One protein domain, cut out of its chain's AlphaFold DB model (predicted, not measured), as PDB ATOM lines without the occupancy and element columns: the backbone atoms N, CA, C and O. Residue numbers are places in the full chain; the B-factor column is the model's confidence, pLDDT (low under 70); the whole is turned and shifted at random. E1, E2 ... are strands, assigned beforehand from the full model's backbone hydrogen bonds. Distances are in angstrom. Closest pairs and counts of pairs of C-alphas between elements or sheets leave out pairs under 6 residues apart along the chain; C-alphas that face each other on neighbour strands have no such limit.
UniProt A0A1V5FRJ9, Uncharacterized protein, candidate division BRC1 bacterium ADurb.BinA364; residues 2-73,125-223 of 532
ATOM      1  N   ILE A   2     -17.743  86.243 -21.431       92.56
ATOM      2  CA  ILE A   2     -16.974  85.552 -20.375       92.56
ATOM      3  C   ILE A   2     -15.482  85.579 -20.726       92.56
ATOM      4  O   ILE A   2     -15.085  85.066 -21.768       92.56
ATOM      5  N   LEU A   3     -14.663  86.124 -19.830       95.06
ATOM      6  CA  LEU A   3     -13.208  86.022 -19.835       95.06
ATOM      7  C   LEU A   3     -12.800  84.861 -18.919       95.06
ATOM      8  O   LEU A   3     -13.085  84.868 -17.720       95.06
ATOM      9  N   LYS A   4     -12.136  83.853 -19.487       95.69
ATOM     10  CA  LYS A   4     -11.578  82.721 -18.740       95.69
ATOM     11  C   LYS A   4     -10.096  82.960 -18.476       95.69
ATOM     12  O   LYS A   4      -9.329  83.148 -19.416       95.69
ATOM     13  N   LEU A   5      -9.699  82.912 -17.208       96.06
ATOM     14  CA  LEU A   5      -8.306  83.001 -16.778       96.06
ATOM     15  C   LEU A   5      -7.844  81.626 -16.302       96.06
ATOM     16  O   LEU A   5      -8.438  81.085 -15.373       96.06
ATOM     17  N   LEU A   6      -6.788  81.090 -16.911       96.62
ATOM     18  CA  LEU A   6      -6.032  79.964 -16.366       96.62
ATOM     19  C   LEU A   6      -4.754  80.512 -15.737       96.62
ATOM     20  O   LEU A   6      -3.845  80.921 -16.456       96.62
ATOM     21  N   ASP A   7      -4.679  80.508 -14.411       96.69
ATOM     22  CA  ASP A   7      -3.492  80.938 -13.671       96.69
ATOM     23  C   ASP A   7      -3.098  79.849 -12.675       96.69
ATOM     24  O   ASP A   7      -3.936  79.318 -11.952       96.69
ATOM     25  N   ARG A   8      -1.818  79.465 -12.680       94.69
ATOM     26  CA  ARG A   8      -1.264  78.390 -11.826       94.69
ATOM     27  C   ARG A   8      -2.053  77.067 -11.855       94.69
ATOM     28  O   ARG A   8      -2.040  76.321 -10.883       94.69
ATOM     29  N   GLY A   9      -2.690  76.751 -12.982       96.06
ATOM     30  CA  GLY A   9      -3.472  75.522 -13.160       96.06
ATOM     31  C   GLY A   9      -4.931  75.613 -12.702       96.06
ATOM     32  O   GLY A   9      -5.659  74.635 -12.852       96.06
ATOM     33  N   GLU A  10      -5.378  76.766 -12.202       96.81
ATOM     34  CA  GLU A  10      -6.755  76.997 -11.768       96.81
ATOM     35  C   GLU A  10      -7.501  77.907 -12.748       96.81
ATOM     36  O   GLU A  10      -6.976  78.920 -13.216       96.81
ATOM     37  N   TRP A  11      -8.746  77.540 -13.054       97.06
ATOM     38  CA  TRP A  11      -9.625  78.337 -13.902       97.06
ATOM     39  C   TRP A  11     -10.467  79.297 -13.068       97.06
ATOM     40  O   TRP A  11     -11.171  78.882 -12.152       97.06
ATOM     41  N   SER A  12     -10.462  80.568 -13.456       96.12
ATOM     42  CA  SER A  12     -11.371  81.600 -12.958       96.12
ATOM     43  C   SER A  12     -12.208  82.177 -14.100       96.12
ATOM     44  O   SER A  12     -11.763  82.230 -15.252       96.12
ATOM     45  N   SER A  13     -13.426  82.610 -13.782       96.81
ATOM     46  CA  SER A  13     -14.340  83.258 -14.727       96.81
ATOM     47  C   SER A  13     -14.542  84.713 -14.337       96.81
ATOM     48  O   SER A  13     -14.756  85.020 -13.170       96.81
ATOM     49  N   PHE A  14     -14.541  85.585 -15.335       97.31
ATOM     50  CA  PHE A  14     -14.931  86.982 -15.215       97.31
ATOM     51  C   PHE A  14     -15.927  87.293 -16.318       97.31
ATOM     52  O   PHE A  14     -15.867  86.714 -17.405       97.31
ATOM     53  N   ARG A  15     -16.848  88.210 -16.063       97.50
ATOM     54  CA  ARG A  15     -17.842  88.640 -17.035       97.50
ATOM     55  C   ARG A  15     -17.629  90.087 -17.403       97.50
ATOM     56  O   ARG A  15     -17.317  90.927 -16.566       97.50
ATOM     57  N   LEU A  16     -17.805  90.347 -18.687       96.94
ATOM     58  CA  LEU A  16     -17.579  91.642 -19.300       96.94
ATOM     59  C   LEU A  16     -18.851  92.083 -20.034       96.94
ATOM     60  O   LEU A  16     -19.561  91.217 -20.582       96.94
ATOM     61  N   PRO A  17     -19.141  93.394 -20.056       96.69
ATOM     62  CA  PRO A  17     -20.246  93.929 -20.832       96.69
ATOM     63  C   PRO A  17     -20.011  93.705 -22.330       96.69
ATOM     64  O   PRO A  17     -18.880  93.663 -22.812       96.69
ATOM     65  N   LYS A  18     -21.100  93.544 -23.075       95.25
ATOM     66  CA  LYS A  18     -21.104  93.485 -24.538       95.25
ATOM     67  C   LYS A  18     -21.552  94.839 -25.071       95.25
ATOM     68  O   LYS A  18     -22.577  95.337 -24.613       95.25
ATOM     69  N   ALA A  19     -20.820  95.428 -26.012       95.44
ATOM     70  CA  ALA A  19     -21.182  96.724 -26.595       95.44
ATOM     71  C   ALA A  19     -22.131  96.612 -27.788       95.44
ATOM     72  O   ALA A  19     -22.718  97.607 -28.220       95.44
ATOM     73  N   SER A  20     -22.287  95.412 -28.336       93.44
ATOM     74  CA  SER A  20     -23.214  95.131 -29.419       93.44
ATOM     75  C   SER A  20     -23.800  93.730 -29.279       93.44
ATOM     76  O   SER A  20     -23.118  92.782 -28.880       93.44
ATOM     77  N   HIS A  21     -25.080  93.623 -29.625       91.62
ATOM     78  CA  HIS A  21     -25.804  92.361 -29.744       91.62
ATOM     79  C   HIS A  21     -25.582  91.687 -31.106       91.62
ATOM     80  O   HIS A  21     -25.967  90.542 -31.300       91.62
ATOM     81  N   ALA A  22     -24.924  92.363 -32.052       90.19
ATOM     82  CA  ALA A  22     -24.681  91.854 -33.401       90.19
ATOM     83  C   ALA A  22     -23.542  90.817 -33.472       90.19
ATOM     84  O   ALA A  22     -23.174  90.360 -34.548       90.19
ATOM     85  N   TYR A  23     -22.985  90.447 -32.317       87.38
ATOM     86  CA  TYR A  23     -21.893  89.488 -32.157       87.38
ATOM     87  C   TYR A  23     -22.336  88.188 -31.469       87.38
ATOM     88  O   TYR A  23     -21.491  87.396 -31.051       87.38
ATOM     89  N   ASP A  24     -23.644  87.971 -31.318       81.88
ATOM     90  CA  ASP A  24     -24.223  86.880 -30.527       81.88
ATOM     91  C   ASP A  24     -25.082  85.871 -31.317       81.88
ATOM     92  O   ASP A  24     -26.059  85.364 -30.763       81.88
ATOM     93  N   PRO A  25     -24.761  85.504 -32.574       82.62
ATOM     94  CA  PRO A  25     -25.567  84.497 -33.253       82.62
ATOM     95  C   PRO A  25     -25.573  83.172 -32.504       82.62
ATOM     96  O   PRO A  25     -24.521  82.641 -32.141       82.62
ATOM     97  N   ALA A  26     -26.751  82.565 -32.385       79.00
ATOM     98  CA  ALA A  26     -26.897  81.253 -31.758       79.00
ATOM     99  C   ALA A  26     -26.025  80.169 -32.425       79.00
ATOM    100  O   ALA A  26     -25.575  79.235 -31.765       79.00
ATOM    101  N   HIS A  27     -25.756  80.293 -33.730       80.69
ATOM    102  CA  HIS A  27     -24.919  79.352 -34.477       80.69
ATOM    103  C   HIS A  27     -23.409  79.653 -34.401       80.69
ATOM    104  O   HIS A  27     -22.608  78.871 -34.912       80.69
ATOM    105  N   GLY A  28     -23.003  80.774 -33.796       73.69
ATOM    106  CA  GLY A  28     -21.607  81.100 -33.486       73.69
ATOM    107  C   GLY A  28     -20.677  81.397 -34.670       73.69
ATOM    108  O   GLY A  28     -19.493  81.630 -34.453       73.69
ATOM    109  N   TRP A  29     -21.168  81.394 -35.916       72.38
ATOM    110  CA  TRP A  29     -20.319  81.554 -37.116       72.38
ATOM    111  C   TRP A  29     -19.648  82.929 -37.187       72.38
ATOM    112  O   TRP A  29     -18.509  83.034 -37.628       72.38
ATOM    113  N   TYR A  30     -20.349  83.958 -36.711       69.31
ATOM    114  CA  TYR A  30     -19.896  85.348 -36.742       69.31
ATOM    115  C   TYR A  30     -19.872  86.012 -35.369       69.31
ATOM    116  O   TYR A  30     -19.860  87.239 -35.242       69.31
ATOM    117  N   THR A  31     -19.805  85.193 -34.317       72.06
ATOM    118  CA  THR A  31     -19.311  85.681 -33.033       72.06
ATOM    119  C   THR A  31     -17.882  86.169 -33.240       72.06
ATOM    120  O   THR A  31     -17.031  85.411 -33.712       72.06
ATOM    121  N   GLU A  32     -17.623  87.434 -32.902       72.62
ATOM    122  CA  GLU A  32     -16.283  88.010 -33.004       72.62
ATOM    123  C   GLU A  32     -15.300  87.154 -32.227       72.62
ATOM    124  O   GLU A  32     -15.533  86.774 -31.074       72.62
ATOM    125  N   TRP A  33     -14.197  86.818 -32.880       77.62
ATOM    126  CA  TRP A  33     -13.207  85.994 -32.235       77.62
ATOM    127  C   TRP A  33     -12.445  86.843 -31.201       77.62
ATOM    128  O   TRP A  33     -11.848  87.842 -31.587       77.62
ATOM    129  N   PRO A  34     -12.391  86.454 -29.909       83.19
ATOM    130  CA  PRO A  34     -11.709  87.235 -28.876       83.19
ATOM    131  C   PRO A  34     -10.221  87.325 -29.153       83.19
ATOM    132  O   PRO A  34      -9.559  86.286 -29.283       83.19
ATOM    133  N   ARG A  35      -9.665  88.533 -29.245       91.50
ATOM    134  CA  ARG A  35      -8.216  88.723 -29.412       91.50
ATOM    135  C   ARG A  35      -7.693  89.559 -28.263       91.50
ATOM    136  O   ARG A  35      -8.271  90.582 -27.936       91.50
ATOM    137  N   ILE A  36      -6.590  89.105 -27.672       95.19
ATOM    138  CA  ILE A  36      -5.772  89.862 -26.723       95.19
ATOM    139  C   ILE A  36      -4.355  89.827 -27.285       95.19
ATOM    140  O   ILE A  36      -3.773  88.747 -27.416       95.19
ATOM    141  N   ARG A  37      -3.802  90.978 -27.673       94.69
ATOM    142  CA  ARG A  37      -2.489  91.039 -28.332       94.69
ATOM    143  C   ARG A  37      -1.751  92.321 -27.974       94.69
ATOM    144  O   ARG A  37      -2.365  93.367 -27.792       94.69
ATOM    145  N   GLU A  38      -0.425  92.234 -27.903       94.81
ATOM    146  CA  GLU A  38       0.428  93.416 -27.794       94.81
ATOM    147  C   GLU A  38       0.375  94.218 -29.102       94.81
ATOM    148  O   GLU A  38       0.669  93.688 -30.173       94.81
ATOM    149  N   THR A  39       0.010  95.495 -29.024       94.88
ATOM    150  CA  THR A  39      -0.113  96.404 -30.182       94.88
ATOM    151  C   THR A  39       0.839  97.590 -30.044       94.88
ATOM    152  O   THR A  39       0.482  98.749 -30.264       94.88
ATOM    153  N   GLY A  40       2.076  97.267 -29.660       89.44
ATOM    154  CA  GLY A  40       3.189  98.203 -29.562       89.44
ATOM    155  C   GLY A  40       3.330  98.858 -28.186       89.44
ATOM    156  O   GLY A  40       2.368  99.046 -27.438       89.44
ATOM    157  N   GLN A  41       4.571  99.230 -27.856       86.94
ATOM    158  CA  GLN A  41       4.933  99.939 -26.618       86.94
ATOM    159  C   GLN A  41       4.493  99.212 -25.328       86.94
ATOM    160  O   GLN A  41       4.206  99.856 -24.322       86.94
ATOM    161  N   GLY A  42       4.418  97.874 -25.342       90.12
ATOM    162  CA  GLY A  42       4.009  97.077 -24.183       90.12
ATOM    163  C   GLY A  42       2.516  97.128 -23.841       90.12
ATOM    164  O   GLY A  42       2.129  96.557 -22.821       90.12
ATOM    165  N   ARG A  43       1.680  97.785 -24.659       93.94
ATOM    166  CA  ARG A  43       0.225  97.853 -24.456       93.94
ATOM    167  C   ARG A  43      -0.469  96.643 -25.065       93.94
ATOM    168  O   ARG A  43      -0.154  96.261 -26.192       93.94
ATOM    169  N   MET A  44      -1.430  96.074 -24.344       97.25
ATOM    170  CA  MET A  44      -2.243  94.962 -24.834       97.25
ATOM    171  C   MET A  44      -3.638  95.477 -25.172       97.25
ATOM    172  O   MET A  44      -4.334  95.998 -24.305       97.25
ATOM    173  N   LEU A  45      -4.053  95.304 -26.420       97.69
ATOM    174  CA  LEU A  45      -5.430  95.548 -26.824       97.69
ATOM    175  C   LEU A  45      -6.199  94.235 -26.708       97.69
ATOM    176  O   LEU A  45      -5.730  93.199 -27.193       97.69
ATOM    177  N   MET A  46      -7.364  94.284 -26.070       97.19
ATOM    178  CA  MET A  46      -8.383  93.251 -26.200       97.19
ATOM    179  C   MET A  46      -9.552  93.787 -27.017       97.19
ATOM    180  O   MET A  46      -9.986  94.911 -26.786       97.19
ATOM    181  N   ASP A  47     -10.069  92.981 -27.935       95.38
ATOM    182  CA  ASP A  47     -11.267  93.306 -28.708       95.38
ATOM    183  C   ASP A  47     -12.238  92.129 -28.695       95.38
ATOM    184  O   ASP A  47     -11.836  90.993 -28.990       95.38
ATOM    185  N   MET A  48     -13.474  92.392 -28.264       92.88
ATOM    186  CA  MET A  48     -14.559  91.413 -28.292       92.88
ATOM    187  C   MET A  48     -15.944  92.038 -28.014       92.88
ATOM    188  O   MET A  48     -16.110  92.860 -27.109       92.88
ATOM    189  N   HIS A  49     -16.964  91.544 -28.722       92.38
ATOM    190  CA  HIS A  49     -18.357  92.002 -28.697       92.38
ATOM    191  C   HIS A  49     -18.501  93.502 -28.988       92.38
ATOM    192  O   HIS A  49     -19.296  94.195 -28.336       92.38
ATOM    193  N   GLY A  50     -17.731  93.991 -29.965       94.12
ATOM    194  CA  GLY A  50     -17.807  95.373 -30.430       94.12
ATOM    195  C   GLY A  50     -17.214  96.390 -29.457       94.12
ATOM    196  O   GLY A  50     -17.678  97.530 -29.428       94.12
ATOM    197  N   MET A  51     -16.279  95.977 -28.593       96.44
ATOM    198  CA  MET A  51     -15.648  96.829 -27.582       96.44
ATOM    199  C   MET A  51     -14.146  96.576 -27.518       96.44
ATOM    200  O   MET A  51     -13.702  95.465 -27.220       96.44
ATOM    201  N   PHE A  52     -13.384  97.658 -27.646       97.50
ATOM    202  CA  PHE A  52     -11.971  97.684 -27.311       97.50
ATOM    203  C   PHE A  52     -11.761  97.812 -25.806       97.50
ATOM    204  O   PHE A  52     -12.406  98.624 -25.138       97.50
ATOM    205  N   TYR A  53     -10.774  97.094 -25.289       97.62
ATOM    206  CA  TYR A  53     -10.326  97.176 -23.909       97.62
ATOM    207  C   TYR A  53      -8.810  97.353 -23.840       97.62
ATOM    208  O   TYR A  53      -8.056  96.662 -24.529       97.62
ATOM    209  N   ASP A  54      -8.368  98.229 -22.943       97.12
ATOM    210  CA  ASP A  54      -6.983  98.266 -22.489       97.12
ATOM    211  C   ASP A  54      -6.801  97.095 -21.525       97.12
ATOM    212  O   ASP A  54      -7.397  97.062 -20.440       97.12
ATOM    213  N   PHE A  55      -6.074  96.073 -21.976       97.44
ATOM    214  CA  PHE A  55      -5.909  94.832 -21.239       97.44
ATOM    215  C   PHE A  55      -4.612  94.884 -20.416       97.44
ATOM    216  O   PHE A  55      -3.522  95.084 -20.954       97.44
ATOM    217  N   PRO A  56      -4.655  94.654 -19.097       96.06
ATOM    218  CA  PRO A  56      -3.452  94.702 -18.283       96.06
ATOM    219  C   PRO A  56      -2.586  93.465 -18.557       96.06
ATOM    220  O   PRO A  56      -2.984  92.332 -18.295       96.06
ATOM    221  N   LYS A  57      -1.351  93.673 -19.030       94.62
ATOM    222  CA  LYS A  57      -0.386  92.592 -19.332       94.62
ATOM    223  C   LYS A  57      -0.108  91.656 -18.146       94.62
ATOM    224  O   LYS A  57       0.247  90.500 -18.331       94.62
ATOM    225  N   GLU A  58      -0.292  92.163 -16.930       94.06
ATOM    226  CA  GLU A  58      -0.039  91.458 -15.673       94.06
ATOM    227  C   GLU A  58      -1.283  90.768 -15.083       94.06
ATOM    228  O   GLU A  58      -1.217  90.344 -13.928       94.06
ATOM    229  N   PHE A  59      -2.395  90.679 -15.829       96.44
ATOM    230  CA  PHE A  59      -3.654  90.087 -15.361       96.44
ATOM    231  C   PHE A  59      -3.453  88.648 -14.870       96.44
ATOM    232  O   PHE A  59      -3.073  87.765 -15.641       96.44
ATOM    233  N   ARG A  60      -3.710  88.407 -13.584       95.88
ATOM    234  CA  ARG A  60      -3.574  87.092 -12.934       95.88
ATOM    235  C   ARG A  60      -4.408  87.023 -11.659       95.88
ATOM    236  O   ARG A  60      -4.928  88.042 -11.204       95.88
ATOM    237  N   THR A  61      -4.491  85.856 -11.029       94.25
ATOM    238  CA  THR A  61      -5.187  85.720  -9.744       94.25
ATOM    239  C   THR A  61      -4.533  86.623  -8.689       94.25
ATOM    240  O   THR A  61      -3.309  86.646  -8.537       94.25
ATOM    241  N   GLY A  62      -5.349  87.414  -7.983       93.75
ATOM    242  CA  GLY A  62      -4.888  88.434  -7.030       93.75
ATOM    243  C   GLY A  62      -4.356  89.728  -7.665       93.75
ATOM    244  O   GLY A  62      -3.830  90.578  -6.949       93.75
ATOM    245  N   ARG A  63      -4.449  89.874  -8.996       96.56
ATOM    246  CA  ARG A  63      -4.163  91.112  -9.734       96.56
ATOM    247  C   ARG A  63      -5.003  91.174 -11.015       96.56
ATOM    248  O   ARG A  63      -4.501  90.964 -12.119       96.56
ATOM    249  N   THR A  64      -6.290  91.436 -10.847       96.75
ATOM    250  CA  THR A  64      -7.311  91.471 -11.907       96.75
ATOM    251  C   THR A  64      -7.835  92.883 -12.180       96.75
ATOM    252  O   THR A  64      -8.820  93.053 -12.894       96.75
ATOM    253  N   ASN A  65      -7.214  93.912 -11.605       94.56
ATOM    254  CA  ASN A  65      -7.545  95.307 -11.875       94.56
ATOM    255  C   ASN A  65      -6.876  95.826 -13.156       94.56
ATOM    256  O   ASN A  65      -5.930  95.235 -13.676       94.56
ATOM    257  N   GLY A  66      -7.345  96.979 -13.636       93.94
ATOM    258  CA  GLY A  66      -6.748  97.694 -14.766       93.94
ATOM    259  C   GLY A  66      -7.291  97.306 -16.140       93.94
ATOM    260  O   GLY A  66      -6.916  97.943 -17.115       93.94
ATOM    261  N   LEU A  67      -8.189  96.320 -16.228       96.31
ATOM    262  CA  LEU A  67      -8.965  96.062 -17.441       96.31
ATOM    263  C   LEU A  67      -9.999  97.170 -17.628       96.31
ATOM    264  O   LEU A  67     -10.883  97.317 -16.787       96.31
ATOM    265  N   ARG A  68      -9.900  97.942 -18.716       94.88
ATOM    266  CA  ARG A  68     -10.766  99.116 -18.920       94.88
ATOM    267  C   ARG A  68     -11.316  99.186 -20.342       94.88
ATOM    268  O   ARG A  68     -10.537  99.033 -21.279       94.88
ATOM    269  N   PRO A  69     -12.619  99.454 -20.532       96.81
ATOM    270  CA  PRO A  69     -13.165  99.748 -21.852       96.81
ATOM    271  C   PRO A  69     -12.537 101.033 -22.417       96.81
ATOM    272  O   PRO A  69     -12.402 102.035 -21.709       96.81
ATOM    273  N   ILE A  70     -12.190 101.009 -23.701       96.69
ATOM    274  CA  ILE A  70     -11.675 102.165 -24.445       96.69
ATOM    275  C   ILE A  70     -12.815 102.815 -25.231       96.69
ATOM    276  O   ILE A  70     -13.130 103.978 -24.994       96.69
ATOM    277  N   ALA A  71     -13.444 102.057 -26.132       96.19
ATOM    278  CA  ALA A  71     -14.524 102.513 -27.001       96.19
ATOM    279  C   ALA A  71     -15.264 101.312 -27.602       96.19
ATOM    280  O   ALA A  71     -14.649 100.270 -27.849       96.19
ATOM    281  N   SER A  72     -16.565 101.468 -27.859       95.75
ATOM    282  CA  SER A  72     -17.274 100.529 -28.733       95.75
ATOM    283  C   SER A  72     -16.934 100.793 -30.195       95.75
ATOM    284  O   SER A  72     -16.399 101.847 -30.528       95.75
ATOM    285  N   HIS A  73     -17.257  99.867 -31.085       95.56
ATOM    286  CA  HIS A  73     -17.076 100.044 -32.521       95.56
ATOM    287  C   HIS A  73     -18.212  99.381 -33.305       95.56
ATOM    288  O   HIS A  73     -18.929  98.519 -32.792       95.56
ATOM    289  N   GLY A 125     -22.332  99.304 -22.832       96.00
ATOM    290  CA  GLY A 125     -22.527  97.875 -22.932       96.00
ATOM    291  C   GLY A 125     -23.451  97.313 -21.874       96.00
ATOM    292  O   GLY A 125     -23.841  97.982 -20.916       96.00
ATOM    293  N   TRP A 126     -23.790  96.050 -22.086       96.94
ATOM    294  CA  TRP A 126     -24.828  95.353 -21.346       96.94
ATOM    295  C   TRP A 126     -24.383  93.959 -20.952       96.94
ATOM    296  O   TRP A 126     -23.508  93.350 -21.576       96.94
ATOM    297  N   GLY A 127     -25.010  93.435 -19.913       97.31
ATOM    298  CA  GLY A 127     -24.786  92.076 -19.463       97.31
ATOM    299  C   GLY A 127     -24.820  91.991 -17.957       97.31
ATOM    300  O   GLY A 127     -24.937  92.985 -17.254       97.31
ATOM    301  N   GLY A 128     -24.659  90.787 -17.449       97.38
ATOM    302  CA  GLY A 128     -24.540  90.589 -16.023       97.38
ATOM    303  C   GLY A 128     -24.200  89.151 -15.687       97.38
ATOM    304  O   GLY A 128     -24.025  88.314 -16.588       97.38
ATOM    305  N   PRO A 129     -24.050  88.863 -14.390       97.56
ATOM    306  CA  PRO A 129     -23.868  87.502 -13.930       97.56
ATOM    307  C   PRO A 129     -25.072  86.605 -14.195       97.56
ATOM    308  O   PRO A 129     -24.844  85.429 -14.468       97.56
ATOM    309  N   TRP A 130     -26.296  87.148 -14.142       98.00
ATOM    310  CA  TRP A 130     -27.529  86.366 -14.246       98.00
ATOM    311  C   TRP A 130     -28.541  86.992 -15.206       98.00
ATOM    312  O   TRP A 130     -28.814  88.190 -15.117       98.00
ATOM    313  N   SER A 131     -29.142  86.179 -16.074       96.06
ATOM    314  CA  SER A 131     -30.261  86.572 -16.940       96.06
ATOM    315  C   SER A 131     -31.308  85.465 -16.938       96.06
ATOM    316  O   SER A 131     -31.184  84.469 -17.645       96.06
ATOM    317  N   ALA A 132     -32.302  85.612 -16.056       96.62
ATOM    318  CA  ALA A 132     -33.281  84.580 -15.730       96.62
ATOM    319  C   ALA A 132     -32.634  83.221 -15.377       96.62
ATOM    320  O   ALA A 132     -33.158  82.161 -15.730       96.62
ATOM    321  N   ASP A 133     -31.512  83.242 -14.657       97.62
ATOM    322  CA  ASP A 133     -30.732  82.054 -14.304       97.62
ATOM    323  C   ASP A 133     -31.195  81.443 -12.980       97.62
ATOM    324  O   ASP A 133     -31.650  82.147 -12.083       97.62
ATOM    325  N   LEU A 134     -31.051  80.122 -12.831       98.38
ATOM    326  CA  LEU A 134     -31.219  79.465 -11.533       98.38
ATOM    327  C   LEU A 134     -30.015  79.786 -10.644       98.38
ATOM    328  O   LEU A 134     -28.882  79.454 -10.995       98.38
ATOM    329  N   VAL A 135     -30.267  80.388  -9.486       98.25
ATOM    330  CA  VAL A 135     -29.237  80.769  -8.515       98.25
ATOM    331  C   VAL A 135     -29.451  80.044  -7.195       98.25
ATOM    332  O   VAL A 135     -30.581  79.706  -6.837       98.25
ATOM    333  N   LYS A 136     -28.358  79.805  -6.466       98.44
ATOM    334  CA  LYS A 136     -28.399  79.225  -5.122       98.44
ATOM    335  C   LYS A 136     -28.175  80.284  -4.059       98.44
ATOM    336  O   LYS A 136     -27.373  81.205  -4.235       98.44
ATOM    337  N   ALA A 137     -28.844  80.108  -2.928       98.25
ATOM    338  CA  ALA A 137     -28.707  80.954  -1.764       98.25
ATOM    339  C   ALA A 137     -27.239  81.047  -1.328       98.25
ATOM    340  O   ALA A 137     -26.558  80.041  -1.119       98.25
ATOM    341  N   ASN A 138     -26.773  82.276  -1.138       98.00
ATOM    342  CA  ASN A 138     -25.445  82.648  -0.673       98.00
ATOM    343  C   ASN A 138     -24.285  82.201  -1.578       98.00
ATOM    344  O   ASN A 138     -23.129  82.387  -1.193       98.00
ATOM    345  N   GLU A 139     -24.543  81.667  -2.774       98.38
ATOM    346  CA  GLU A 139     -23.499  81.381  -3.757       98.38
ATOM    347  C   GLU A 139     -23.144  82.674  -4.516       98.38
ATOM    348  O   GLU A 139     -24.039  83.334  -5.049       98.38
ATOM    349  N   PRO A 140     -21.865  83.095  -4.533       98.25
ATOM    350  CA  PRO A 140     -21.470  84.297  -5.246       98.25
ATOM    351  C   PRO A 140     -21.517  84.057  -6.753       98.25
ATOM    352  O   PRO A 140     -21.042  83.035  -7.247       98.25
ATOM    353  N   SER A 141     -22.032  85.034  -7.489       98.56
ATOM    354  CA  SER A 141     -21.955  85.033  -8.942       98.56
ATOM    355  C   SER A 141     -20.516  85.123  -9.454       98.56
ATOM    356  O   SER A 141     -19.604  85.553  -8.738       98.56
ATOM    357  N   ASP A 142     -20.334  84.841 -10.748       98.06
ATOM    358  CA  ASP A 142     -19.138  85.302 -11.456       98.06
ATOM    359  C   ASP A 142     -18.986  86.833 -11.275       98.06
ATOM    360  O   ASP A 142     -19.988  87.560 -11.349       98.06
ATOM    361  N   PRO A 143     -17.761  87.344 -11.066       98.06
ATOM    362  CA  PRO A 143     -17.455  88.772 -11.098       98.06
ATOM    363  C   PRO A 143     -17.837  89.416 -12.431       98.06
ATOM    364  O   PRO A 143     -17.526  88.875 -13.490       98.06
ATOM    365  N   PHE A 144     -18.436  90.601 -12.392       98.56
ATOM    366  CA  PHE A 144     -18.770  91.419 -13.554       98.56
ATOM    367  C   PHE A 144     -17.985  92.735 -13.529       98.56
ATOM    368  O   PHE A 144     -17.912  93.394 -12.488       98.56
ATOM    369  N   LEU A 145     -17.366  93.097 -14.656       98.00
ATOM    370  CA  LEU A 145     -16.600  94.338 -14.794       98.00
ATOM    371  C   LEU A 145     -17.550  95.540 -14.771       98.00
ATOM    372  O   LEU A 145     -18.434  95.646 -15.619       98.00
ATOM    373  N   ILE A 146     -17.321  96.462 -13.835       96.69
ATOM    374  CA  ILE A 146     -18.077  97.723 -13.727       96.69
ATOM    375  C   ILE A 146     -17.188  98.974 -13.820       96.69
ATOM    376  O   ILE A 146     -17.700 100.095 -13.757       96.69
ATOM    377  N   ASP A 147     -15.870  98.799 -13.956       95.38
ATOM    378  CA  ASP A 147     -14.915  99.899 -14.117       95.38
ATOM    379  C   ASP A 147     -14.911 100.462 -15.546       95.38
ATOM    380  O   ASP A 147     -15.168  99.764 -16.525       95.38
ATOM    381  N   GLY A 148     -14.592 101.752 -15.655       94.31
ATOM    382  CA  GLY A 148     -14.487 102.479 -16.918       94.31
ATOM    383  C   GLY A 148     -15.810 102.970 -17.507       94.31
ATOM    384  O   GLY A 148     -15.822 103.370 -18.670       94.31
ATOM    385  N   PHE A 149     -16.890 102.983 -16.720       95.44
ATOM    386  CA  PHE A 149     -18.199 103.507 -17.118       95.44
ATOM    387  C   PHE A 149     -18.700 104.581 -16.148       95.44
ATOM    388  O   PHE A 149     -18.690 104.372 -14.936       95.44
ATOM    389  N   ASP A 150     -19.181 105.704 -16.684       92.94
ATOM    390  CA  ASP A 150     -19.610 106.858 -15.877       92.94
ATOM    391  C   ASP A 150     -21.017 106.665 -15.282       92.94
ATOM    392  O   ASP A 150     -21.326 107.133 -14.187       92.94
ATOM    393  N   ARG A 151     -21.887 105.974 -16.022       95.69
ATOM    394  CA  ARG A 151     -23.291 105.722 -15.696       95.69
ATOM    395  C   ARG A 151     -23.524 104.225 -15.641       95.69
ATOM    396  O   ARG A 151     -23.276 103.512 -16.612       95.69
ATOM    397  N   ARG A 152     -23.983 103.751 -14.487       97.38
ATOM    398  CA  ARG A 152     -24.081 102.325 -14.187       97.38
ATOM    399  C   ARG A 152     -25.385 102.068 -13.454       97.38
ATOM    400  O   ARG A 152     -25.592 102.609 -12.367       97.38
ATOM    401  N   VAL A 153     -26.243 101.242 -14.032       98.38
ATOM    402  CA  VAL A 153     -27.455 100.766 -13.368       98.38
ATOM    403  C   VAL A 153     -27.465  99.248 -13.355       98.38
ATOM    404  O   VAL A 153     -27.165  98.604 -14.358       98.38
ATOM    405  N   LEU A 154     -27.777  98.696 -12.189       98.81
ATOM    406  CA  LEU A 154     -28.022  97.283 -11.952       98.81
ATOM    407  C   LEU A 154     -29.530  97.056 -11.850       98.81
ATOM    408  O   LEU A 154     -30.200  97.734 -11.077       98.81
ATOM    409  N   HIS A 155     -30.040  96.073 -12.579       98.81
ATOM    410  CA  HIS A 155     -31.410  95.582 -12.510       98.81
ATOM    411  C   HIS A 155     -31.432  94.232 -11.804       98.81
ATOM    412  O   HIS A 155     -30.676  93.334 -12.171       98.81
ATOM    413  N   LEU A 156     -32.305  94.105 -10.807       98.81
ATOM    414  CA  LEU A 156     -32.531  92.900 -10.021       98.81
ATOM    415  C   LEU A 156     -33.982  92.463 -10.167       98.81
ATOM    416  O   LEU A 156     -34.893  93.270  -9.982       98.81
ATOM    417  N   ALA A 157     -34.191  91.188 -10.464       98.50
ATOM    418  CA  ALA A 157     -35.514  90.578 -10.475       98.50
ATOM    419  C   ALA A 157     -35.435  89.109 -10.060       98.50
ATOM    420  O   ALA A 157     -34.388  88.479 -10.221       98.50
ATOM    421  N   HIS A 158     -36.537  88.565  -9.542       98.25
ATOM    422  CA  HIS A 158     -36.652  87.137  -9.244       98.25
ATOM    423  C   HIS A 158     -38.096  86.630  -9.289       98.25
ATOM    424  O   HIS A 158     -39.040  87.408  -9.188       98.25
ATOM    425  N   ASP A 159     -38.252  85.307  -9.358       97.00
ATOM    426  CA  ASP A 159     -39.547  84.603  -9.390       97.00
ATOM    427  C   ASP A 159     -40.021  84.058  -8.028       97.00
ATOM    428  O   ASP A 159     -41.040  83.381  -7.939       97.00
ATOM    429  N   SER A 160     -39.280  84.307  -6.944       97.69
ATOM    430  CA  SER A 160     -39.691  83.849  -5.608       97.69
ATOM    431  C   SER A 160     -40.966  84.542  -5.106       97.69
ATOM    432  O   SER A 160     -41.053  85.767  -5.136       97.69
ATOM    433  N   ASP A 161     -41.882  83.778  -4.499       97.50
ATOM    434  CA  ASP A 161     -43.096  84.274  -3.816       97.50
ATOM    435  C   ASP A 161     -42.826  85.002  -2.487       97.50
ATOM    436  O   ASP A 161     -43.748  85.407  -1.772       97.50
ATOM    437  N   ARG A 162     -41.557  85.161  -2.112       97.56
ATOM    438  CA  ARG A 162     -41.125  85.903  -0.928       97.56
ATOM    439  C   ARG A 162     -40.097  86.946  -1.328       97.56
ATOM    440  O   ARG A 162     -39.478  86.838  -2.380       97.56
ATOM    441  N   SER A 163     -39.911  87.942  -0.466       98.19
ATOM    442  CA  SER A 163     -38.813  88.895  -0.623       98.19
ATOM    443  C   SER A 163     -37.475  88.152  -0.647       98.19
ATOM    444  O   SER A 163     -37.260  87.267   0.185       98.19
ATOM    445  N   VAL A 164     -36.592  88.527  -1.569       98.69
ATOM    446  CA  VAL A 164     -35.219  88.018  -1.668       98.69
ATOM    447  C   VAL A 164     -34.256  89.178  -1.466       98.69
ATOM    448  O   VAL A 164     -34.435  90.256  -2.032       98.69
ATOM    449  N   ASP A 165     -33.228  88.948  -0.658       98.81
ATOM    450  CA  ASP A 165     -32.165  89.918  -0.432       98.81
ATOM    451  C   ASP A 165     -31.006  89.619  -1.378       98.81
ATOM    452  O   ASP A 165     -30.540  88.482  -1.467       98.81
ATOM    453  N   PHE A 166     -30.532  90.649  -2.071       98.88
ATOM    454  CA  PHE A 166     -29.353  90.576  -2.922       98.88
ATOM    455  C   PHE A 166     -28.206  91.337  -2.277       98.88
ATOM    456  O   PHE A 166     -28.263  92.563  -2.170       98.88
ATOM    457  N   SER A 167     -27.157  90.626  -1.875       98.81
ATOM    458  CA  SER A 167     -25.929  91.238  -1.363       98.81
ATOM    459  C   SER A 167     -24.999  91.559  -2.525       98.81
ATOM    460  O   SER A 167     -24.605  90.667  -3.283       98.81
ATOM    461  N   LEU A 168     -24.659  92.838  -2.672       98.69
ATOM    462  CA  LEU A 168     -23.722  93.333  -3.674       98.69
ATOM    463  C   LEU A 168     -22.335  93.377  -3.040       98.69
ATOM    464  O   LEU A 168     -22.109  94.091  -2.064       98.69
ATOM    465  N   GLU A 169     -21.390  92.646  -3.615       98.75
ATOM    466  CA  GLU A 169     -20.000  92.622  -3.174       98.75
ATOM    467  C   GLU A 169     -19.096  93.211  -4.259       98.75
ATOM    468  O   GLU A 169     -19.306  92.978  -5.450       98.75
ATOM    469  N   ILE A 170     -18.060  93.941  -3.852       98.44
ATOM    470  CA  ILE A 170     -17.098  94.561  -4.766       98.44
ATOM    471  C   ILE A 170     -15.661  94.177  -4.430       98.44
ATOM    472  O   ILE A 170     -15.293  94.058  -3.260       98.44
ATOM    473  N   ASP A 171     -14.852  94.053  -5.476       97.81
ATOM    474  CA  ASP A 171     -13.396  93.984  -5.411       97.81
ATOM    475  C   ASP A 171     -12.838  95.233  -6.104       97.81
ATOM    476  O   ASP A 171     -12.834  95.359  -7.335       97.81
ATOM    477  N   ALA A 172     -12.436  96.205  -5.284       95.06
ATOM    478  CA  ALA A 172     -11.974  97.498  -5.771       95.06
ATOM    479  C   ALA A 172     -10.536  97.460  -6.288       95.06
ATOM    480  O   ALA A 172     -10.227  98.115  -7.281       95.06
ATOM    481  N   ALA A 173      -9.678  96.671  -5.640       94.44
ATOM    482  CA  ALA A 173      -8.260  96.587  -5.960       94.44
ATOM    483  C   ALA A 173      -7.940  95.507  -7.004       94.44
ATOM    484  O   ALA A 173      -6.816  95.477  -7.508       94.44
ATOM    485  N   GLY A 174      -8.894  94.626  -7.325       95.69
ATOM    486  CA  GLY A 174      -8.657  93.445  -8.151       95.69
ATOM    487  C   GLY A 174      -7.725  92.441  -7.472       95.69
ATOM    488  O   GLY A 174      -6.973  91.746  -8.154       95.69
ATOM    489  N   ASP A 175      -7.696  92.406  -6.138       96.00
ATOM    490  CA  ASP A 175      -6.821  91.521  -5.358       96.00
ATOM    491  C   ASP A 175      -7.559  90.284  -4.815       96.00
ATOM    492  O   ASP A 175      -6.966  89.452  -4.121       96.00
ATOM    493  N   GLY A 176      -8.841  90.133  -5.161       95.00
ATOM    494  CA  GLY A 176      -9.715  89.063  -4.697       95.00
ATOM    495  C   GLY A 176     -10.326  89.312  -3.316       95.00
ATOM    496  O   GLY A 176     -10.994  88.418  -2.789       95.00
ATOM    497  N   ARG A 177     -10.123  90.490  -2.704       96.00
ATOM    498  CA  ARG A 177     -10.729  90.842  -1.412       96.00
ATOM    499  C   ARG A 177     -12.075  91.519  -1.615       96.00
ATOM    500  O   ARG A 177     -12.183  92.721  -1.843       96.00
ATOM    501  N   TRP A 178     -13.113  90.712  -1.466       97.69
ATOM    502  CA  TRP A 178     -14.495  91.147  -1.582       97.69
ATOM    503  C   TRP A 178     -14.970  91.829  -0.304       97.69
ATOM    504  O   TRP A 178     -14.814  91.285   0.791       97.69
ATOM    505  N   ARG A 179     -15.590  92.999  -0.453       97.62
ATOM    506  CA  ARG A 179     -16.344  93.670   0.610       97.62
ATOM    507  C   ARG A 179     -17.796  93.824   0.193       97.62
ATOM    508  O   ARG A 179     -18.066  94.126  -0.969       97.62
ATOM    509  N   GLU A 180     -18.709  93.657   1.137       98.25
ATOM    510  CA  GLU A 180     -20.107  94.014   0.914       98.25
ATOM    511  C   GLU A 180     -20.216  95.535   0.726       98.25
ATOM    512  O   GLU A 180     -19.623  96.315   1.478       98.25
ATOM    513  N   LEU A 181     -20.923  95.943  -0.324       98.12
ATOM    514  CA  LEU A 181     -21.267  97.332  -0.599       98.12
ATOM    515  C   LEU A 181     -22.601  97.676   0.064       98.12
ATOM    516  O   LEU A 181     -22.685  98.638   0.822       98.12
ATOM    517  N   GLU A 182     -23.629  96.894  -0.250       98.25
ATOM    518  CA  GLU A 182     -24.978  97.021   0.290       98.25
ATOM    519  C   GLU A 182     -25.768  95.732   0.038       98.25
ATOM    520  O   GLU A 182     -25.429  94.942  -0.848       98.25
ATOM    521  N   THR A 183     -26.857  95.557   0.782       98.62
ATOM    522  CA  THR A 183     -27.837  94.495   0.553       98.62
ATOM    523  C   THR A 183     -29.182  95.118   0.177       98.62
ATOM    524  O   THR A 183     -29.663  96.045   0.833       98.62
ATOM    525  N   LEU A 184     -29.790  94.622  -0.901       98.56
ATOM    526  CA  LEU A 184     -31.035  95.135  -1.465       98.56
ATOM    527  C   LEU A 184     -32.144  94.089  -1.356       98.56
ATOM    528  O   LEU A 184     -32.094  93.064  -2.029       98.56
ATOM    529  N   ALA A 185     -33.180  94.393  -0.576       98.50
ATOM    530  CA  ALA A 185     -34.418  93.621  -0.589       98.50
ATOM    531  C   ALA A 185     -35.199  93.892  -1.885       98.50
ATOM    532  O   ALA A 185     -35.473  95.058  -2.223       98.50
ATOM    533  N   VAL A 186     -35.556  92.821  -2.590       98.50
ATOM    534  CA  VAL A 186     -36.454  92.810  -3.750       98.50
ATOM    535  C   VAL A 186     -37.729  92.066  -3.338       98.50
ATOM    536  O   VAL A 186     -37.628  90.983  -2.762       98.50
ATOM    537  N   PRO A 187     -38.927  92.650  -3.535       97.88
ATOM    538  CA  PRO A 187     -40.177  92.041  -3.081       97.88
ATOM    539  C   PRO A 187     -40.507  90.760  -3.859       97.88
ATOM    540  O   PRO A 187     -39.939  90.502  -4.912       97.88
ATOM    541  N   ALA A 188     -41.463  89.974  -3.355       97.69
ATOM    542  CA  ALA A 188     -41.953  88.765  -4.021       97.69
ATOM    543  C   ALA A 188     -42.310  89.017  -5.496       97.69
ATOM    544  O   ALA A 188     -43.010  89.987  -5.793       97.69
ATOM    545  N   ASN A 189     -41.852  88.137  -6.393       96.00
ATOM    546  CA  ASN A 189     -42.009  88.256  -7.848       96.00
ATOM    547  C   ASN A 189     -41.596  89.644  -8.381       96.00
ATOM    548  O   ASN A 189     -42.207  90.191  -9.301       96.00
ATOM    549  N   GLY A 190     -40.628  90.267  -7.707       95.25
ATOM    550  CA  GLY A 190     -40.396  91.696  -7.781       95.25
ATOM    551  C   GLY A 190     -39.252  92.093  -8.692       95.25
ATOM    552  O   GLY A 190     -38.445  91.285  -9.151       95.25
ATOM    553  N   TYR A 191     -39.176  93.404  -8.887       98.19
ATOM    554  CA  TYR A 191     -38.120  94.092  -9.603       98.19
ATOM    555  C   TYR A 191     -37.618  95.267  -8.772       98.19
ATOM    556  O   TYR A 191     -38.390  95.961  -8.104       98.19
ATOM    557  N   ARG A 192     -36.312  95.513  -8.834       98.19
ATOM    558  CA  ARG A 192     -35.683  96.721  -8.309       98.19
ATOM    559  C   ARG A 192     -34.473  97.067  -9.158       98.19
ATOM    560  O   ARG A 192     -33.752  96.181  -9.603       98.19
ATOM    561  N   TYR A 193     -34.202  98.355  -9.330       98.44
ATOM    562  CA  TYR A 193     -32.937  98.809  -9.896       98.44
ATOM    563  C   TYR A 193     -32.104  99.571  -8.868       98.44
ATOM    564  O   TYR A 193     -32.619 100.110  -7.884       98.44
ATOM    565  N   ARG A 194     -30.797  99.630  -9.118       98.25
ATOM    566  CA  ARG A 194     -29.832 100.397  -8.343       98.25
ATOM    567  C   ARG A 194     -28.884 101.128  -9.280       98.25
ATOM    568  O   ARG A 194     -28.085 100.509  -9.975       98.25
ATOM    569  N   ILE A 195     -28.960 102.454  -9.273       98.12
ATOM    570  CA  ILE A 195     -27.952 103.305  -9.912       98.12
ATOM    571  C   ILE A 195     -26.744 103.361  -8.983       98.12
ATOM    572  O   ILE A 195     -26.897 103.707  -7.807       98.12
ATOM    573  N   LEU A 196     -25.574 102.985  -9.491       97.56
ATOM    574  CA  LEU A 196     -24.328 103.037  -8.736       97.56
ATOM    575  C   LEU A 196     -23.775 104.461  -8.761       97.56
ATOM    576  O   LEU A 196     -23.814 105.128  -9.794       97.56
ATOM    577  N   ASP A 197     -23.232 104.902  -7.630       95.06
ATOM    578  CA  ASP A 197     -22.576 106.204  -7.517       95.06
ATOM    579  C   ASP A 197     -21.439 106.310  -8.555       95.06
ATOM    580  O   ASP A 197     -20.602 105.403  -8.610       95.06
ATOM    581  N   PRO A 198     -21.364 107.366  -9.385       92.31
ATOM    582  CA  PRO A 198     -20.229 107.591 -10.280       92.31
ATOM    583  C   PRO A 198     -18.869 107.604  -9.563       92.31
ATOM    584  O   PRO A 198     -17.871 107.201 -10.152       92.31
ATOM    585  N   ALA A 199     -18.826 107.994  -8.283       93.56
ATOM    586  CA  ALA A 199     -17.622 107.983  -7.453       93.56
ATOM    587  C   ALA A 199     -17.254 106.591  -6.901       93.56
ATOM    588  O   ALA A 199     -16.215 106.441  -6.259       93.56
ATOM    589  N   LEU A 200     -18.081 105.558  -7.122       94.88
ATOM    590  CA  LEU A 200     -17.753 104.194  -6.711       94.88
ATOM    591  C   LEU A 200     -16.565 103.665  -7.525       94.88
ATOM    592  O   LEU A 200     -16.710 103.293  -8.696       94.88
ATOM    593  N   GLU A 201     -15.419 103.563  -6.861       92.50
ATOM    594  CA  GLU A 201     -14.225 102.888  -7.360       92.50
ATOM    595  C   GLU A 201     -14.334 101.381  -7.103       92.50
ATOM    596  O   GLU A 201     -14.199 100.903  -5.971       92.50
ATOM    597  N   ALA A 202     -14.613 100.625  -8.164       93.50
ATOM    598  CA  ALA A 202     -14.659  99.172  -8.120       93.50
ATOM    599  C   ALA A 202     -14.289  98.581  -9.484       93.50
ATOM    600  O   ALA A 202     -14.911  98.937 -10.481       93.50
ATOM    601  N   SER A 203     -13.312  97.663  -9.521       93.75
ATOM    602  CA  SER A 203     -13.018  96.886 -10.735       93.75
ATOM    603  C   SER A 203     -14.151  95.903 -11.011       93.75
ATOM    604  O   SER A 203     -14.746  95.898 -12.090       93.75
ATOM    605  N   TRP A 204     -14.497  95.115  -9.994       98.06
ATOM    606  CA  TRP A 204     -15.448  94.020 -10.119       98.06
ATOM    607  C   TRP A 204     -16.596  94.147  -9.130       98.06
ATOM    608  O   TRP A 204     -16.407  94.577  -7.991       98.06
ATOM    609  N   MET A 205     -17.768  93.685  -9.555       98.50
ATOM    610  CA  MET A 205     -18.930  93.467  -8.701       98.50
ATOM    611  C   MET A 205     -19.431  92.035  -8.865       98.50
ATOM    612  O   MET A 205     -19.434  91.498  -9.969       98.50
ATOM    613  N   ARG A 206     -19.874  91.412  -7.778       98.62
ATOM    614  CA  ARG A 206     -20.589  90.132  -7.800       98.62
ATOM    615  C   ARG A 206     -21.776  90.185  -6.850       98.62
ATOM    616  O   ARG A 206     -21.855  91.074  -6.004       98.62
ATOM    617  N   LEU A 207     -22.690  89.238  -7.002       98.62
ATOM    618  CA  LEU A 207     -23.929  89.210  -6.239       98.62
ATOM    619  C   LEU A 207     -24.125  87.867  -5.545       98.62
ATOM    620  O   LEU A 207     -23.684  86.834  -6.044       98.62
ATOM    621  N   ARG A 208     -24.834  87.891  -4.418       98.75
ATOM    622  CA  ARG A 208     -25.418  86.710  -3.770       98.75
ATOM    623  C   ARG A 208     -26.910  86.935  -3.593       98.75
ATOM    624  O   ARG A 208     -27.311  88.033  -3.228       98.75
ATOM    625  N   SER A 209     -27.704  85.897  -3.817       98.56
ATOM    626  CA  SER A 209     -29.117  85.863  -3.428       98.56
ATOM    627  C   SER A 209     -29.247  85.245  -2.036       98.56
ATOM    628  O   SER A 209     -28.515  84.307  -1.730       98.56
ATOM    629  N   SER A 210     -30.177  85.696  -1.196       98.56
ATOM    630  CA  SER A 210     -30.459  85.053   0.098       98.56
ATOM    631  C   SER A 210     -31.287  83.767  -0.018       98.56
ATOM    632  O   SER A 210     -31.428  83.036   0.966       98.56
ATOM    633  N   ALA A 211     -31.809  83.460  -1.211       98.06
ATOM    634  CA  ALA A 211     -32.645  82.295  -1.483       98.06
ATOM    635  C   ALA A 211     -32.310  81.631  -2.827       98.06
ATOM    636  O   ALA A 211     -31.822  82.278  -3.756       98.06
ATOM    637  N   ASP A 212     -32.633  80.344  -2.939       98.50
ATOM    638  CA  ASP A 212     -32.693  79.662  -4.229       98.50
ATOM    639  C   ASP A 212     -33.878  80.228  -5.022       98.50
ATOM    640  O   ASP A 212     -35.012  80.243  -4.531       98.50
ATOM    641  N   CYS A 213     -33.627  80.710  -6.236       98.12
ATOM    642  CA  CYS A 213     -34.658  81.256  -7.119       98.12
ATOM    643  C   CYS A 213     -34.165  81.308  -8.566       98.12
ATOM    644  O   CYS A 213     -32.992  81.044  -8.852       98.12
ATOM    645  N   ARG A 214     -35.056  81.660  -9.494       98.06
ATOM    646  CA  ARG A 214     -34.638  82.190 -10.786       98.06
ATOM    647  C   ARG A 214     -34.450  83.693 -10.647       98.06
ATOM    648  O   ARG A 214     -35.386  84.385 -10.255       98.06
ATOM    649  N   ALA A 215     -33.261  84.193 -10.967       98.31
ATOM    650  CA  ALA A 215     -32.909  85.594 -10.785       98.31
ATOM    651  C   ALA A 215     -32.302  86.224 -12.043       98.31
ATOM    652  O   ALA A 215     -31.625  85.572 -12.839       98.31
ATOM    653  N   THR A 216     -32.499  87.533 -12.165       98.62
ATOM    654  CA  THR A 216     -31.788  88.406 -13.101       98.62
ATOM    655  C   THR A 216     -30.971  89.406 -12.295       98.62
ATOM    656  O   THR A 216     -31.482  90.033 -11.368       98.62
ATOM    657  N   ALA A 217     -29.703  89.557 -12.666       98.56
ATOM    658  CA  ALA A 217     -28.806  90.603 -12.201       98.56
ATOM    659  C   ALA A 217     -28.066  91.125 -13.429       98.56
ATOM    660  O   ALA A 217     -27.109  90.504 -13.894       98.56
ATOM    661  N   TYR A 218     -28.557  92.232 -13.976       98.62
ATOM    662  CA  TYR A 218     -28.167  92.715 -15.296       98.62
ATOM    663  C   TYR A 218     -27.813  94.196 -15.254       98.62
ATOM    664  O   TYR A 218     -28.520  94.997 -14.647       98.62
ATOM    665  N   PHE A 219     -26.721  94.566 -15.904       98.56
ATOM    666  CA  PHE A 219     -26.204  95.921 -15.930       98.56
ATOM    667  C   PHE A 219     -26.457  96.580 -17.279       98.56
ATOM    668  O   PHE A 219     -26.235  95.986 -18.336       98.56
ATOM    669  N   HIS A 220     -26.846  97.849 -17.222       98.19
ATOM    670  CA  HIS A 220     -26.704  98.790 -18.329       98.19
ATOM    671  C   HIS A 220     -25.590  99.764 -17.949       98.19
ATOM    672  O   HIS A 220     -25.680 100.465 -16.937       98.19
ATOM    673  N   LEU A 221     -24.519  99.773 -18.742       97.31
ATOM    674  CA  LEU A 221     -23.337 100.598 -18.524       97.31
ATOM    675  C   LEU A 221     -23.174 101.577 -19.685       97.31
ATOM    676  O   LEU A 221     -23.302 101.201 -20.850       97.31
ATOM    677  N   ASN A 222     -22.884 102.838 -19.381       94.56
ATOM    678  CA  ASN A 222     -22.649 103.870 -20.382       94.56
ATOM    679  C   ASN A 222     -21.652 104.915 -19.865       94.56
ATOM    680  O   ASN A 222     -21.503 105.115 -18.663       94.56
ATOM    681  N   SER A 223     -20.993 105.617 -20.775       91.25
ATOM    682  CA  SER A 223     -20.175 106.793 -20.491       91.25
ATOM    683  C   SER A 223     -20.627 107.952 -21.351       91.25
ATOM    684  O   SER A 223     -21.074 107.766 -22.484       91.25
TER     685      SER A 223
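AT A GLANCE: This is residues 2 to 73 and 125 to 223 of the 532 residues of an uncharacterized protein of candidate division BRC1 bacterium ADurb.BinA364 (UniProt A0A1V5FRJ9). Two sheets lie face to face as a sandwich with crossed strands, E7 E13 E8 E11 against E10 E9 E12, and make the larger lobe. Toward the other end of the longest axis lies a small twisted sheet, E3 E4 E5 E6, with the two-stranded hairpin E1 E2 as a further part. The printed part has 171 residues with no named helix and 13 named strands, E1 to E13 in order along the chain; the class is all strand, and each sheet is antiparallel. The whole is compact, with a radius of gyration of the C-alphas of 16.4 A and spans of 54 by 36 by 34 A.

HOW THE PARTS SIT: The largest sandwich sheet runs E7 (residues 125 to 135), E13 (213 to 222), E8 (151 to 158), E11 (191 to 195), and is twisted. E7 bends by 57 degrees at residue 132. N 215 and O 133 of E13 and E7 are 2.8 A apart, N 155 and O 218 of E8 and E13 2.8 A, and N 156 and O 192 of E8 and E11 2.8 A, within hydrogen-bond range. The other sheet runs E10 (179 to 186), E9 (164 to 171), E12 (204 to 209), with N 181 and O 168 at 2.8 A and N 169 and O 206 at 2.9 A; E9 and E10 form a hairpin. In this sandwich, two sheets face to face, the facing parts are 9.4 A centre to centre and the strands of the two sheets stand at 41 degrees. E1 (2 to 7) and E2 (10 to 15) form a hairpin, with N 5 and O 12 at 2.9 A. The closest C-alphas of E2 and E7 are those of Arg 15 and Pro 129, 6.9 A apart. E3 (35 to 38), E4 (44 to 47), E5 (51 to 55) and E6 (68 to 72) form a meander, each strand the antiparallel neighbour of the one before; N 45 and O 37 are 2.9 A apart, N 53 and O 46 2.8 A, and N 70 and O 52 2.8 A. E6 and E7 are only just apart, at 8.3 A.

IN THESE COORDINATES: E1 begins at C-alpha 2, (-16.974, 85.552, -20.375). E13 measures 28.8 A, E8 23.8 A, E7 23.4 A, E9 22.9 A and E10 20.6 A from first to last C-alpha. E13 ends at C-alpha 222, (-22.649, 103.870, -20.382).

THE WHOLE: The C-alphas farthest apart, of Gln 41 and Asp 161, are 55.4 A apart. Residues 74 to 124 are not printed; C-alphas 73 and 125 are 11.2 A apart across this cut. The links E2 to E3, E5 to E6 and E7 to E8 are long. The mean pLDDT of the printed part is 95.2, and residue 30 is under 70.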